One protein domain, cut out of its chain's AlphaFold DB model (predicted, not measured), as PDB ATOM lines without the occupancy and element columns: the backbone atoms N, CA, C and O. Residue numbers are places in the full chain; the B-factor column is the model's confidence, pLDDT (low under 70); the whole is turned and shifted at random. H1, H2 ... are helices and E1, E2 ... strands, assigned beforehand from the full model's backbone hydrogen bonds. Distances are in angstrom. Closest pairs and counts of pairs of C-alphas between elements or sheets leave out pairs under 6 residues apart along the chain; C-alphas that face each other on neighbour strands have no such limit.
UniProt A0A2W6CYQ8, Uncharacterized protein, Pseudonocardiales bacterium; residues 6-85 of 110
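AT A GLANCE: This is residues 6 to 85 of the 110 residues of an uncharacterized protein of Pseudonocardiales bacterium (UniProt A0A2W6CYQ8). A small three-stranded sheet has the long helix H2 laid over one face, along its edge strand E1, while the shorter H3 packs on the same face near the last turns of H2 and is turned steeply to it. The one-turn helix H1 makes a corner at the beginning of H2, and the opposite face of the sheet has no named helix. The printed part has 80 residues with three named helices and three named strands, in the order H1, H2, E1, E2, H3, E3. The sheet runs E1, E2, E3, antiparallel throughout, and the class is mixed, helices and strands. The whole is compact, with a radius of gyration of the C-alphas of 12.3 A and spans of 34 by 27 by 24 A.

IN THESE COORDINATES: H1 is residues 6 to 9, 5.2 A long, beginning at C-alpha 6 at (-36.511, 31.523, 71.517). H2, residues 11 to 26, is 22.5 A long and ends at C-alpha 26 at (-43.442, 46.410, 92.512). E1, residues 31 to 34, and E2, residues 43 to 46, are each 10.1 A long. H3, residues 60 to 70, measures 15.2 A. E3, residues 80 to 82, measures 6.3 A and ends at C-alpha 82 at (-29.535, 32.225, 88.336).

HOW THE PARTS SIT: E1 and E2 form a hairpin at 165 degrees, with N 31 and O 46 2.8 A apart, within hydrogen-bond range. E2, the inner strand, is antiparallel to E3 at 164 degrees, with N 80 and O 45 2.8 A apart. H2 and H3 on one face of this sheet make two layers, a layer of helices and a layer of strands. H2 lies over E1 at a height over the sheet of 8.8 A and runs along the strands, at 10 degrees to E1 on the local plane; their closest C-alphas are those of Ile 15 and Val 32, 5.9 A apart. With its residues 22 to 26 alone, H2 only just touches H3, with 3 pairs of C-alphas within 8 A, the closest those of Leu 22 and Leu 69, 7.1 A apart. They run opposite ways at a steep tilt of 69 degrees, only just short of about perpendicular. H1 only just touches H2, only at the corner, with 3 pairs of C-alphas within 8 A, the closest those of Asp 7 and Ala 13, 5.6 A apart; H1 is apart from H3 and not on the sheet. In H2 and H3 every O i to N i+4 pair is within hydrogen-bond range; H1 is too short for such a pair, and its one O i to N i+3 pair is within range.

THE WHOLE: The two C-alphas farthest apart are those of Thr 6 and Gly 54, 36.5 A. The printed part has no cut. The link from E2 to H3, residues 47 to 59, is long; within it residues 52 to 53 pair antiparallel with residues 57 to 58. Mean pLDDT of the printed part is 93.0, and no printed residue is under 70.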
ATOM      1  N   THR A   6     -37.730  30.876  72.026       79.12
ATOM      2  CA  THR A   6     -36.511  31.523  71.517       79.12
ATOM      3  C   THR A   6     -36.032  32.632  72.453       79.12
ATOM      4  O   THR A   6     -34.840  32.713  72.734       79.12
ATOM      5  N   ASP A   7     -36.952  33.422  73.014       81.75
ATOM      6  CA  ASP A   7     -36.611  34.493  73.959       81.75
ATOM      7  C   ASP A   7     -36.025  33.950  75.270       81.75
ATOM      8  O   ASP A   7     -35.177  34.588  75.878       81.75
ATOM      9  N   ILE A   8     -36.445  32.763  75.716       85.50
ATOM     10  CA  ILE A   8     -35.886  32.121  76.918       85.50
ATOM     11  C   ILE A   8     -34.435  31.652  76.690       85.50
ATOM     12  O   ILE A   8     -33.612  31.664  77.616       85.50
ATOM     13  N   ALA A   9     -34.106  31.229  75.465       84.62
ATOM     14  CA  ALA A   9     -32.747  30.829  75.102       84.62
ATOM     15  C   ALA A   9     -31.783  32.030  75.031       84.62
ATOM     16  O   ALA A   9     -30.579  31.867  75.246       84.62
ATOM     17  N   ASP A  10     -32.302  33.237  74.812       91.25
ATOM     18  CA  ASP A  10     -31.535  34.478  74.841       91.25
ATOM     19  C   ASP A  10     -31.449  35.045  76.272       91.25
ATOM     20  O   ASP A  10     -32.433  35.449  76.894       91.25
ATOM     21  N   ARG A  11     -30.227  35.099  76.815       94.00
ATOM     22  CA  ARG A  11     -29.956  35.615  78.167       94.00
ATOM     23  C   ARG A  11     -30.414  37.066  78.326       94.00
ATOM     24  O   ARG A  11     -30.948  37.430  79.375       94.00
ATOM     25  N   ASP A  12     -30.184  37.903  77.325       95.38
ATOM     26  CA  ASP A  12     -30.439  39.335  77.420       95.38
ATOM     27  C   ASP A  12     -31.940  39.627  77.298       95.38
ATOM     28  O   ASP A  12     -32.462  40.474  78.033       95.38
ATOM     29  N   ALA A  13     -32.663  38.850  76.485       95.25
ATOM     30  CA  ALA A  13     -34.126  38.873  76.451       95.25
ATOM     31  C   ALA A  13     -34.741  38.442  77.797       95.25
ATOM     32  O   ALA A  13     -35.667  39.092  78.304       95.25
ATOM     33  N   VAL A  14     -34.187  37.407  78.438       96.06
ATOM     34  CA  VAL A  14     -34.585  36.987  79.792       96.06
ATOM     35  C   VAL A  14     -34.325  38.092  80.817       96.06
ATOM     36  O   VAL A  14     -35.220  38.432  81.594       96.06
ATOM     37  N   ILE A  15     -33.142  38.715  80.798       97.50
ATOM     38  CA  ILE A  15     -32.808  39.847  81.678       97.50
ATOM     39  C   ILE A  15     -33.823  40.985  81.510       97.50
ATOM     40  O   ILE A  15     -34.329  41.516  82.504       97.50
ATOM     41  N   ALA A  16     -34.136  41.364  80.269       96.88
ATOM     42  CA  ALA A  16     -35.091  42.429  79.973       96.88
ATOM     43  C   ALA A  16     -36.505  42.092  80.476       96.88
ATOM     44  O   ALA A  16     -37.170  42.941  81.081       96.88
ATOM     45  N   THR A  17     -36.931  40.842  80.288       97.44
ATOM     46  CA  THR A  17     -38.226  40.336  80.757       97.44
ATOM     47  C   THR A  17     -38.326  40.399  82.281       97.44
ATOM     48  O   THR A  17     -39.261  41.002  82.807       97.44
ATOM     49  N   ILE A  18     -37.333  39.869  83.005       97.62
ATOM     50  CA  ILE A  18     -37.321  39.876  84.477       97.62
ATOM     51  C   ILE A  18     -37.369  41.316  85.010       97.62
ATOM     52  O   ILE A  18     -38.181  41.613  85.887       97.62
ATOM     53  N   ARG A  19     -36.559  42.241  84.466       98.12
ATOM     54  CA  ARG A  19     -36.601  43.662  84.876       98.12
ATOM     55  C   ARG A  19     -37.991  44.263  84.696       98.12
ATOM     56  O   ARG A  19     -38.460  44.991  85.570       98.12
ATOM     57  N   THR A  20     -38.621  43.976  83.559       97.75
ATOM     58  CA  THR A  20     -39.929  44.522  83.192       97.75
ATOM     59  C   THR A  20     -41.013  44.018  84.135       97.75
ATOM     60  O   THR A  20     -41.761  44.823  84.685       97.75
ATOM     61  N   GLU A  21     -41.069  42.711  84.382       97.75
ATOM     62  CA  GLU A  21     -42.102  42.108  85.226       97.75
ATOM     63  C   GLU A  21     -41.940  42.471  86.706       97.75
ATOM     64  O   GLU A  21     -42.923  42.829  87.361       97.75
ATOM     65  N   LEU A  22     -40.706  42.494  87.227       98.19
ATOM     66  CA  LEU A  22     -40.458  42.959  88.594       98.19
ATOM     67  C   LEU A  22     -40.873  44.425  88.765       98.19
ATOM     68  O   LEU A  22     -41.567  44.759  89.726       98.19
ATOM     69  N   ARG A  23     -40.522  45.293  87.806       97.88
ATOM     70  CA  ARG A  23     -40.938  46.701  87.835       97.88
ATOM     71  C   ARG A  23     -42.447  46.856  87.724       97.88
ATOM     72  O   ARG A  23     -43.017  47.676  88.438       97.88
ATOM     73  N   ARG A  24     -43.101  46.080  86.861       97.75
ATOM     74  CA  ARG A  24     -44.561  46.098  86.704       97.75
ATOM     75  C   ARG A  24     -45.266  45.747  88.014       97.75
ATOM     76  O   ARG A  24     -46.276  46.362  88.333       97.75
ATOM     77  N   ARG A  25     -44.748  44.766  88.757       97.69
ATOM     78  CA  ARG A  25     -45.374  44.274  89.993       97.69
ATOM     79  C   ARG A  25     -45.074  45.123  91.217       97.69
ATOM     80  O   ARG A  25     -45.933  45.231  92.081       97.69
ATOM     81  N   SER A  26     -43.877  45.698  91.305       97.00
ATOM     82  CA  SER A  26     -43.442  46.410  92.512       97.00
ATOM     83  C   SER A  26     -43.404  47.931  92.355       97.00
ATOM     84  O   SER A  26     -43.226  48.652  93.332       97.00
ATOM     85  N   GLY A  27     -43.506  48.445  91.126       97.44
ATOM     86  CA  GLY A  27     -43.300  49.861  90.815       97.44
ATOM     87  C   GLY A  27     -41.840  50.323  90.934       97.44
ATOM     88  O   GLY A  27     -41.548  51.486  90.659       97.44
ATOM     89  N   LYS A  28     -40.904  49.437  91.307       96.50
ATOM     90  CA  LYS A  28     -39.490  49.766  91.544       96.50
ATOM     91  C   LYS A  28     -38.588  49.198  90.458       96.50
ATOM     92  O   LYS A  28     -38.836  48.138  89.892       96.50
ATOM     93  N   SER A  29     -37.484  49.889  90.200       96.75
ATOM     94  CA  SER A  29     -36.408  49.350  89.368       96.75
ATOM     95  C   SER A  29     -35.580  48.332  90.154       96.75
ATOM     96  O   SER A  29     -35.176  48.597  91.289       96.75
ATOM     97  N   TRP A  30     -35.276  47.205  89.508       97.62
ATOM     98  CA  TRP A  30     -34.409  46.141  90.018       97.62
ATOM     99  C   TRP A  30     -33.202  45.950  89.096       97.62
ATOM    100  O   TRP A  30     -33.296  46.122  87.878       97.62
ATOM    101  N   SER A  31     -32.050  45.618  89.674       97.00
ATOM    102  CA  SER A  31     -30.829  45.322  88.931       97.00
ATOM    103  C   SER A  31     -30.826  43.845  88.557       97.00
ATOM    104  O   SER A  31     -30.735  42.979  89.420       97.00
ATOM    105  N   VAL A  32     -30.944  43.575  87.261       97.75
ATOM    106  CA  VAL A  32     -30.847  42.224  86.697       97.75
ATOM    107  C   VAL A  32     -29.720  42.239  85.684       97.75
ATOM    108  O   VAL A  32     -29.819  42.982  84.712       97.75
ATOM    109  N   THR A  33     -28.636  41.510  85.893       96.31
ATOM    110  CA  THR A  33     -27.435  41.616  85.048       96.31
ATOM    111  C   THR A  33     -26.892  40.249  84.687       96.31
ATOM    112  O   THR A  33     -26.840  39.378  85.544       96.31
ATOM    113  N   GLY A  34     -26.439  40.088  83.443       95.31
ATOM    114  CA  GLY A  34     -25.666  38.922  83.035       95.31
ATOM    115  C   GLY A  34     -24.242  39.000  83.579       95.31
ATOM    116  O   GLY A  34     -23.646  40.084  83.610       95.31
ATOM    117  N   GLY A  35     -23.700  37.865  84.006       91.38
ATOM    118  CA  GLY A  35     -22.289  37.735  84.331       91.38
ATOM    119  C   GLY A  35     -21.406  37.946  83.098       91.38
ATOM    120  O   GLY A  35     -21.865  38.052  81.958       91.38
ATOM    121  N   ARG A  36     -20.100  38.052  83.327       90.06
ATOM    122  CA  ARG A  36     -19.077  38.232  82.284       90.06
ATOM    123  C   ARG A  36     -17.973  37.192  82.476       90.06
ATOM    124  O   ARG A  36     -17.859  36.613  83.555       90.06
ATOM    125  N   GLY A  37     -17.151  36.964  81.451       90.38
ATOM    126  CA  GLY A  37     -16.048  35.997  81.520       90.38
ATOM    127  C   GLY A  37     -16.548  34.572  81.775       90.38
ATOM    128  O   GLY A  37     -17.448  34.106  81.086       90.38
ATOM    129  N   THR A  38     -16.010  33.894  82.788       89.38
ATOM    130  CA  THR A  38     -16.416  32.523  83.156       89.38
ATOM    131  C   THR A  38     -17.862  32.421  83.645       89.38
ATOM    132  O   THR A  38     -18.452  31.348  83.586       89.38
ATOM    133  N   ALA A  39     -18.462  33.534  84.072       88.50
ATOM    134  CA  ALA A  39     -19.860  33.609  84.485       88.50
ATOM    135  C   ALA A  39     -20.783  34.152  83.378       88.50
ATOM    136  O   ALA A  39     -21.888  34.591  83.684       88.50
ATOM    137  N   TRP A  40     -20.351  34.184  82.107       84.56
ATOM    138  CA  TRP A  40     -21.083  34.849  81.018       84.56
ATOM    139  C   TRP A  40     -22.558  34.432  80.937       84.56
ATOM    140  O   TRP A  40     -23.417  35.273  80.730       84.56
ATOM    141  N   GLY A  41     -22.910  33.181  81.196       88.44
ATOM    142  CA  GLY A  41     -24.308  32.757  81.135       88.44
ATOM    143  C   GLY A  41     -25.172  33.019  82.379       88.44
ATOM    144  O   GLY A  41     -26.395  32.900  82.319       88.44
ATOM    145  N   TRP A  42     -24.562  33.376  83.507       95.19
ATOM    146  CA  TRP A  42     -25.265  33.536  84.781       95.19
ATOM    147  C   TRP A  42     -26.023  34.859  84.824       95.19
ATOM    148  O   TRP A  42     -25.598  35.843  84.219       95.19
ATOM    149  N   ILE A  43     -27.122  34.916  85.578       96.50
ATOM    150  CA  ILE A  43     -27.878  36.153  85.812       96.50
ATOM    151  C   ILE A  43     -27.890  36.462  87.310       96.50
ATOM    152  O   ILE A  43     -28.168  35.598  88.131       96.50
ATOM    153  N   THR A  44     -27.622  37.712  87.672       96.06
ATOM    154  CA  THR A  44     -27.767  38.222  89.038       96.06
ATOM    155  C   THR A  44     -29.000  39.111  89.132       96.06
ATOM    156  O   THR A  44     -29.141  40.024  88.320       96.06
ATOM    157  N   ILE A  45     -29.857  38.889  90.131       97.25
ATOM    158  CA  ILE A  45     -31.045  39.703  90.431       97.25
ATOM    159  C   ILE A  45     -30.895  40.297  91.834       97.25
ATOM    160  O   ILE A  45     -30.742  39.561  92.803       97.25
ATOM    161  N   GLN A  46     -30.940  41.623  91.955       96.50
ATOM    162  CA  GLN A  46     -30.742  42.339  93.222       96.50
ATOM    163  C   GLN A  46     -31.313  43.766  93.167       96.50
ATOM    164  O   GLN A  46     -31.695  44.268  92.105       96.50
ATOM    165  N   ALA A  47     -31.342  44.468  94.302       96.12
ATOM    166  CA  ALA A  47     -31.640  45.900  94.349       96.12
ATOM    167  C   ALA A  47     -30.623  46.699  93.502       96.12
ATOM    168  O   ALA A  47     -29.502  46.235  93.293       96.12
ATOM    169  N   PRO A  48     -30.950  47.886  92.967       94.12
ATOM    170  CA  PRO A  48     -29.958  48.752  92.324       94.12
ATOM    171  C   PRO A  48     -28.935  49.286  93.350       94.12
ATOM    172  O   PRO A  48     -29.293  49.417  94.517       94.12
ATOM    173  N   PRO A  49     -27.695  49.644  92.947       91.62
ATOM    174  CA  PRO A  49     -26.632  50.057  93.877       91.62
ATOM    175  C   PRO A  49     -27.026  51.156  94.872       91.62
ATOM    176  O   PRO A  49     -26.659  51.084  96.036       91.62
ATOM    177  N   ALA A  50     -27.841  52.128  94.450       91.19
ATOM    178  CA  ALA A  50     -28.322  53.208  95.317       91.19
ATOM    179  C   ALA A  50     -29.231  52.743  96.474       91.19
ATOM    180  O   ALA A  50     -29.486  53.510  97.395       91.19
ATOM    181  N   ARG A  51     -29.741  51.507  96.418       92.44
ATOM    182  CA  ARG A  51     -30.582  50.885  97.451       92.44
ATOM    183  C   ARG A  51     -29.867  49.737  98.185       92.44
ATOM    184  O   ARG A  51     -30.509  48.918  98.832       92.44
ATOM    185  N   ARG A  52     -28.541  49.637  98.063       92.19
ATOM    186  CA  ARG A  52     -27.722  48.619  98.736       92.19
ATOM    187  C   ARG A  52     -26.962  49.215  99.920       92.19
ATOM    188  O   ARG A  52     -26.575  50.381  99.902       92.19
ATOM    189  N   HIS A  53     -26.687  48.388 100.921       89.00
ATOM    190  CA  HIS A  53     -25.631  48.601 101.899       89.00
ATOM    191  C   HIS A  53     -24.273  48.239 101.278       89.00
ATOM    192  O   HIS A  53     -23.912  47.069 101.111       89.00
ATOM    193  N   GLY A  54     -23.514  49.273 100.910       83.94
ATOM    194  CA  GLY A  54     -22.250  49.110 100.194       83.94
ATOM    195  C   GLY A  54     -22.451  48.474  98.815       83.94
ATOM    196  O   GLY A  54     -23.506  48.600  98.196       83.94
ATOM    197  N   SER A  55     -21.429  47.786  98.309       80.50
ATOM    198  CA  SER A  55     -21.460  47.262  96.936       80.50
ATOM    199  C   SER A  55     -22.293  45.985  96.770       80.50
ATOM    200  O   SER A  55     -22.718  45.680  95.652       80.50
ATOM    201  N   TYR A  56     -22.528  45.241  97.858       81.44
ATOM    202  CA  TYR A  56     -22.914  43.830  97.768       81.44
ATOM    203  C   TYR A  56     -24.191  43.451  98.510       81.44
ATOM    204  O   TYR A  56     -24.780  42.448  98.141       81.44
ATOM    205  N   TYR A  57     -24.638  44.206  99.514       93.19
ATOM    206  CA  TYR A  57     -25.738  43.771 100.378       93.19
ATOM    207  C   TYR A  57     -26.984  44.614 100.143       93.19
ATOM    208  O   TYR A  57     -26.908  45.834 100.091       93.19
ATOM    209  N   MET A  58     -28.143  43.991  99.986       93.75
ATOM    210  CA  MET A  58     -29.421  44.700  99.968       93.75
ATOM    211  C   MET A  58     -29.821  45.115 101.385       93.75
ATOM    212  O   MET A  58     -29.326  44.563 102.363       93.75
ATOM    213  N   THR A  59     -30.712  46.101 101.490       92.69
ATOM    214  CA  THR A  59     -31.414  46.360 102.756       92.69
ATOM    215  C   THR A  59     -32.366  45.205 103.070       92.69
ATOM    216  O   THR A  59     -32.859  44.556 102.145       92.69
ATOM    217  N   ASP A  60     -32.692  44.995 104.346       92.94
ATOM    218  CA  ASP A  60     -33.662  43.968 104.760       92.94
ATOM    219  C   ASP A  60     -35.026  44.164 104.078       92.94
ATOM    220  O   ASP A  60     -35.659  43.205 103.640       92.94
ATOM    221  N   THR A  61     -35.456  45.422 103.910       93.94
ATOM    222  CA  THR A  61     -36.695  45.776 103.200       93.94
ATOM    223  C   THR A  61     -36.657  45.330 101.741       93.94
ATOM    224  O   THR A  61     -37.606  44.715 101.253       93.94
ATOM    225  N   ASP A  62     -35.563  45.613 101.035       95.25
ATOM    226  CA  ASP A  62     -35.420  45.234  99.631       95.25
ATOM    227  C   ASP A  62     -35.253  43.728  99.458       95.25
ATOM    228  O   ASP A  62     -35.754  43.163  98.484       95.25
ATOM    229  N   GLN A  63     -34.572  43.081 100.402       95.00
ATOM    230  CA  GLN A  63     -34.436  41.637 100.443       95.00
ATOM    231  C   GLN A  63     -35.808  40.976 100.615       95.00
ATOM    232  O   GLN A  63     -36.180  40.127  99.808       95.00
ATOM    233  N   ALA A  64     -36.590  41.398 101.611       95.06
ATOM    234  CA  ALA A  64     -37.923  40.861 101.864       95.06
ATOM    235  C   ALA A  64     -38.871  41.090 100.676       95.06
ATOM    236  O   ALA A  64     -39.583  40.173 100.261       95.06
ATOM    237  N   GLU A  65     -38.850  42.284 100.077       96.56
ATOM    238  CA  GLU A  65     -39.680  42.590  98.911       96.56
ATOM    239  C   GLU A  65     -39.285  41.753  97.690       96.56
ATOM    240  O   GLU A  65     -40.154  41.186  97.027       96.56
ATOM    241  N   LEU A  66     -37.988  41.637  97.388       97.00
ATOM    242  CA  LEU A  66     -37.530  40.840  96.252       97.00
ATOM    243  C   LEU A  66     -37.818  39.349  96.454       97.00
ATOM    244  O   LEU A  66     -38.260  38.687  95.514       97.00
ATOM    245  N   ALA A  67     -37.631  38.831  97.671       96.38
ATOM    246  CA  ALA A  67     -37.988  37.459  98.019       96.38
ATOM    247  C   ALA A  67     -39.490  37.212  97.807       96.38
ATOM    248  O   ALA A  67     -39.864  36.252  97.132       96.38
ATOM    249  N   ALA A  68     -40.349  38.124  98.277       96.00
ATOM    250  CA  ALA A  68     -41.793  38.044  98.072       96.00
ATOM    251  C   ALA A  68     -42.179  38.104  96.584       96.00
ATOM    252  O   ALA A  68     -43.002  37.312  96.122       96.00
ATOM    253  N   LEU A  69     -41.561  38.995  95.800       96.94
ATOM    254  CA  LEU A  69     -41.800  39.084  94.356       96.94
ATOM    255  C   LEU A  69     -41.434  37.780  93.645       96.94
ATOM    256  O   LEU A  69     -42.179  37.332  92.774       96.94
ATOM    257  N   LEU A  70     -40.320  37.158  94.020       96.12
ATOM    258  CA  LEU A  70     -39.842  35.921  93.409       96.12
ATOM    259  C   LEU A  70     -40.471  34.653  94.014       96.12
ATOM    260  O   LEU A  70     -40.183  33.552  93.542       96.12
ATOM    261  N   GLY A  71     -41.324  34.778  95.034       95.31
ATOM    262  CA  GLY A  71     -41.909  33.635  95.738       95.31
ATOM    263  C   GLY A  71     -40.849  32.757  96.412       95.31
ATOM    264  O   GLY A  71     -40.937  31.529  96.365       95.31
ATOM    265  N   LEU A  72     -39.801  33.378  96.954       92.12
ATOM    266  CA  LEU A  72     -38.725  32.715  97.684       92.12
ATOM    267  C   LEU A  72     -38.995  32.819  99.185       92.12
ATOM    268  O   LEU A  72     -39.355  33.885  99.679       92.12
ATOM    269  N   ARG A  73     -38.819  31.704  99.903       86.81
ATOM    270  CA  ARG A  73     -38.972  31.659 101.364       86.81
ATOM    271  C   ARG A  73     -37.811  32.358 102.069       86.81
ATOM    272  O   ARG A  73     -38.040  33.112 103.001       86.81
ATOM    273  N   ASP A  74     -36.604  32.131 101.558       81.00
ATOM    274  CA  ASP A  74     -35.356  32.711 102.035       81.00
ATOM    275  C   ASP A  74     -34.533  33.159 100.822       81.00
ATOM    276  O   ASP A  74     -34.557  32.519  99.766       81.00
ATOM    277  N   MET A  75     -33.814  34.271 100.951       88.69
ATOM    278  CA  MET A  75     -32.992  34.825  99.875       88.69
ATOM    279  C   MET A  75     -31.671  35.332 100.441       88.69
ATOM    280  O   MET A  75     -31.645  35.910 101.524       88.69
ATOM    281  N   ASN A  76     -30.577  35.149  99.704       90.06
ATOM    282  CA  ASN A  76     -29.281  35.690 100.093       90.06
ATOM    283  C   ASN A  76     -29.329  37.241 100.089       90.06
ATOM    284  O   ASN A  76     -29.855  37.826  99.136       90.06
ATOM    285  N   PRO A  77     -28.769  37.929 101.103       91.44
ATOM    286  CA  PRO A  77     -28.672  39.392 101.131       91.44
ATOM    287  C   PRO A  77     -27.961  40.016  99.917       91.44
ATOM    288  O   PRO A  77     -28.159  41.194  99.630       91.44
ATOM    289  N   GLN A  78     -27.155  39.245  99.181       92.62
ATOM    290  CA  GLN A  78     -26.486  39.666  97.943       92.62
ATOM    291  C   GLN A  78     -27.363  39.542  96.686       92.62
ATOM    292  O   GLN A  78     -26.945  39.902  95.584       92.62
ATOM    293  N   GLY A  79     -28.591  39.049  96.841       94.00
ATOM    294  CA  GLY A  79     -29.525  38.799  95.754       94.00
ATOM    295  C   GLY A  79     -29.533  37.347  95.315       94.00
ATOM    296  O   GLY A  79     -29.147  36.437  96.045       94.00
ATOM    297  N   VAL A  80     -30.019  37.133  94.101       95.00
ATOM    298  CA  VAL A  80     -30.192  35.806  93.525       95.00
ATOM    299  C   VAL A  80     -29.229  35.614  92.368       95.00
ATOM    300  O   VAL A  80     -29.144  36.464  91.480       95.00
ATOM    301  N   LEU A  81     -28.546  34.475  92.366       93.62
ATOM    302  CA  LEU A  81     -27.774  33.985  91.234       93.62
ATOM    303  C   LEU A  81     -28.578  32.906  90.515       93.62
ATOM    304  O   LEU A  81     -28.976  31.909  91.111       93.62
ATOM    305  N   VAL A  82     -28.815  33.127  89.229       93.00
ATOM    306  CA  VAL A  82     -29.535  32.225  88.336       93.00
ATOM    307  C   VAL A  82     -28.497  31.552  87.432       93.00
ATOM    308  O   VAL A  82     -27.830  32.260  86.666       93.00
ATOM    309  N   PRO A  83     -28.323  30.222  87.526       92.19
ATOM    310  CA  PRO A  83     -27.379  29.486  86.693       92.19
ATOM    311  C   PRO A  83     -27.673  29.611  85.198       92.19
ATOM    312  O   PRO A  83     -28.814  29.830  84.783       92.19
ATOM    313  N   ASP A  84     -26.639  29.401  84.382       90.38
ATOM    314  CA  ASP A  84     -26.747  29.387  82.921       90.38
ATOM    315  C   ASP A  84     -27.446  28.129  82.391       90.38
ATOM    316  O   ASP A  84     -26.833  27.253  81.783       90.38
ATOM    317  N   ARG A  85     -28.743  27.998  82.667       88.88
ATOM    318  CA  ARG A  85     -29.574  26.931  82.111       88.88
ATOM    319  C   ARG A  85     -30.956  27.442  81.776       88.88
ATOM    320  O   ARG A  85     -31.551  28.222  82.519       88.88
TER     321      ARG A  85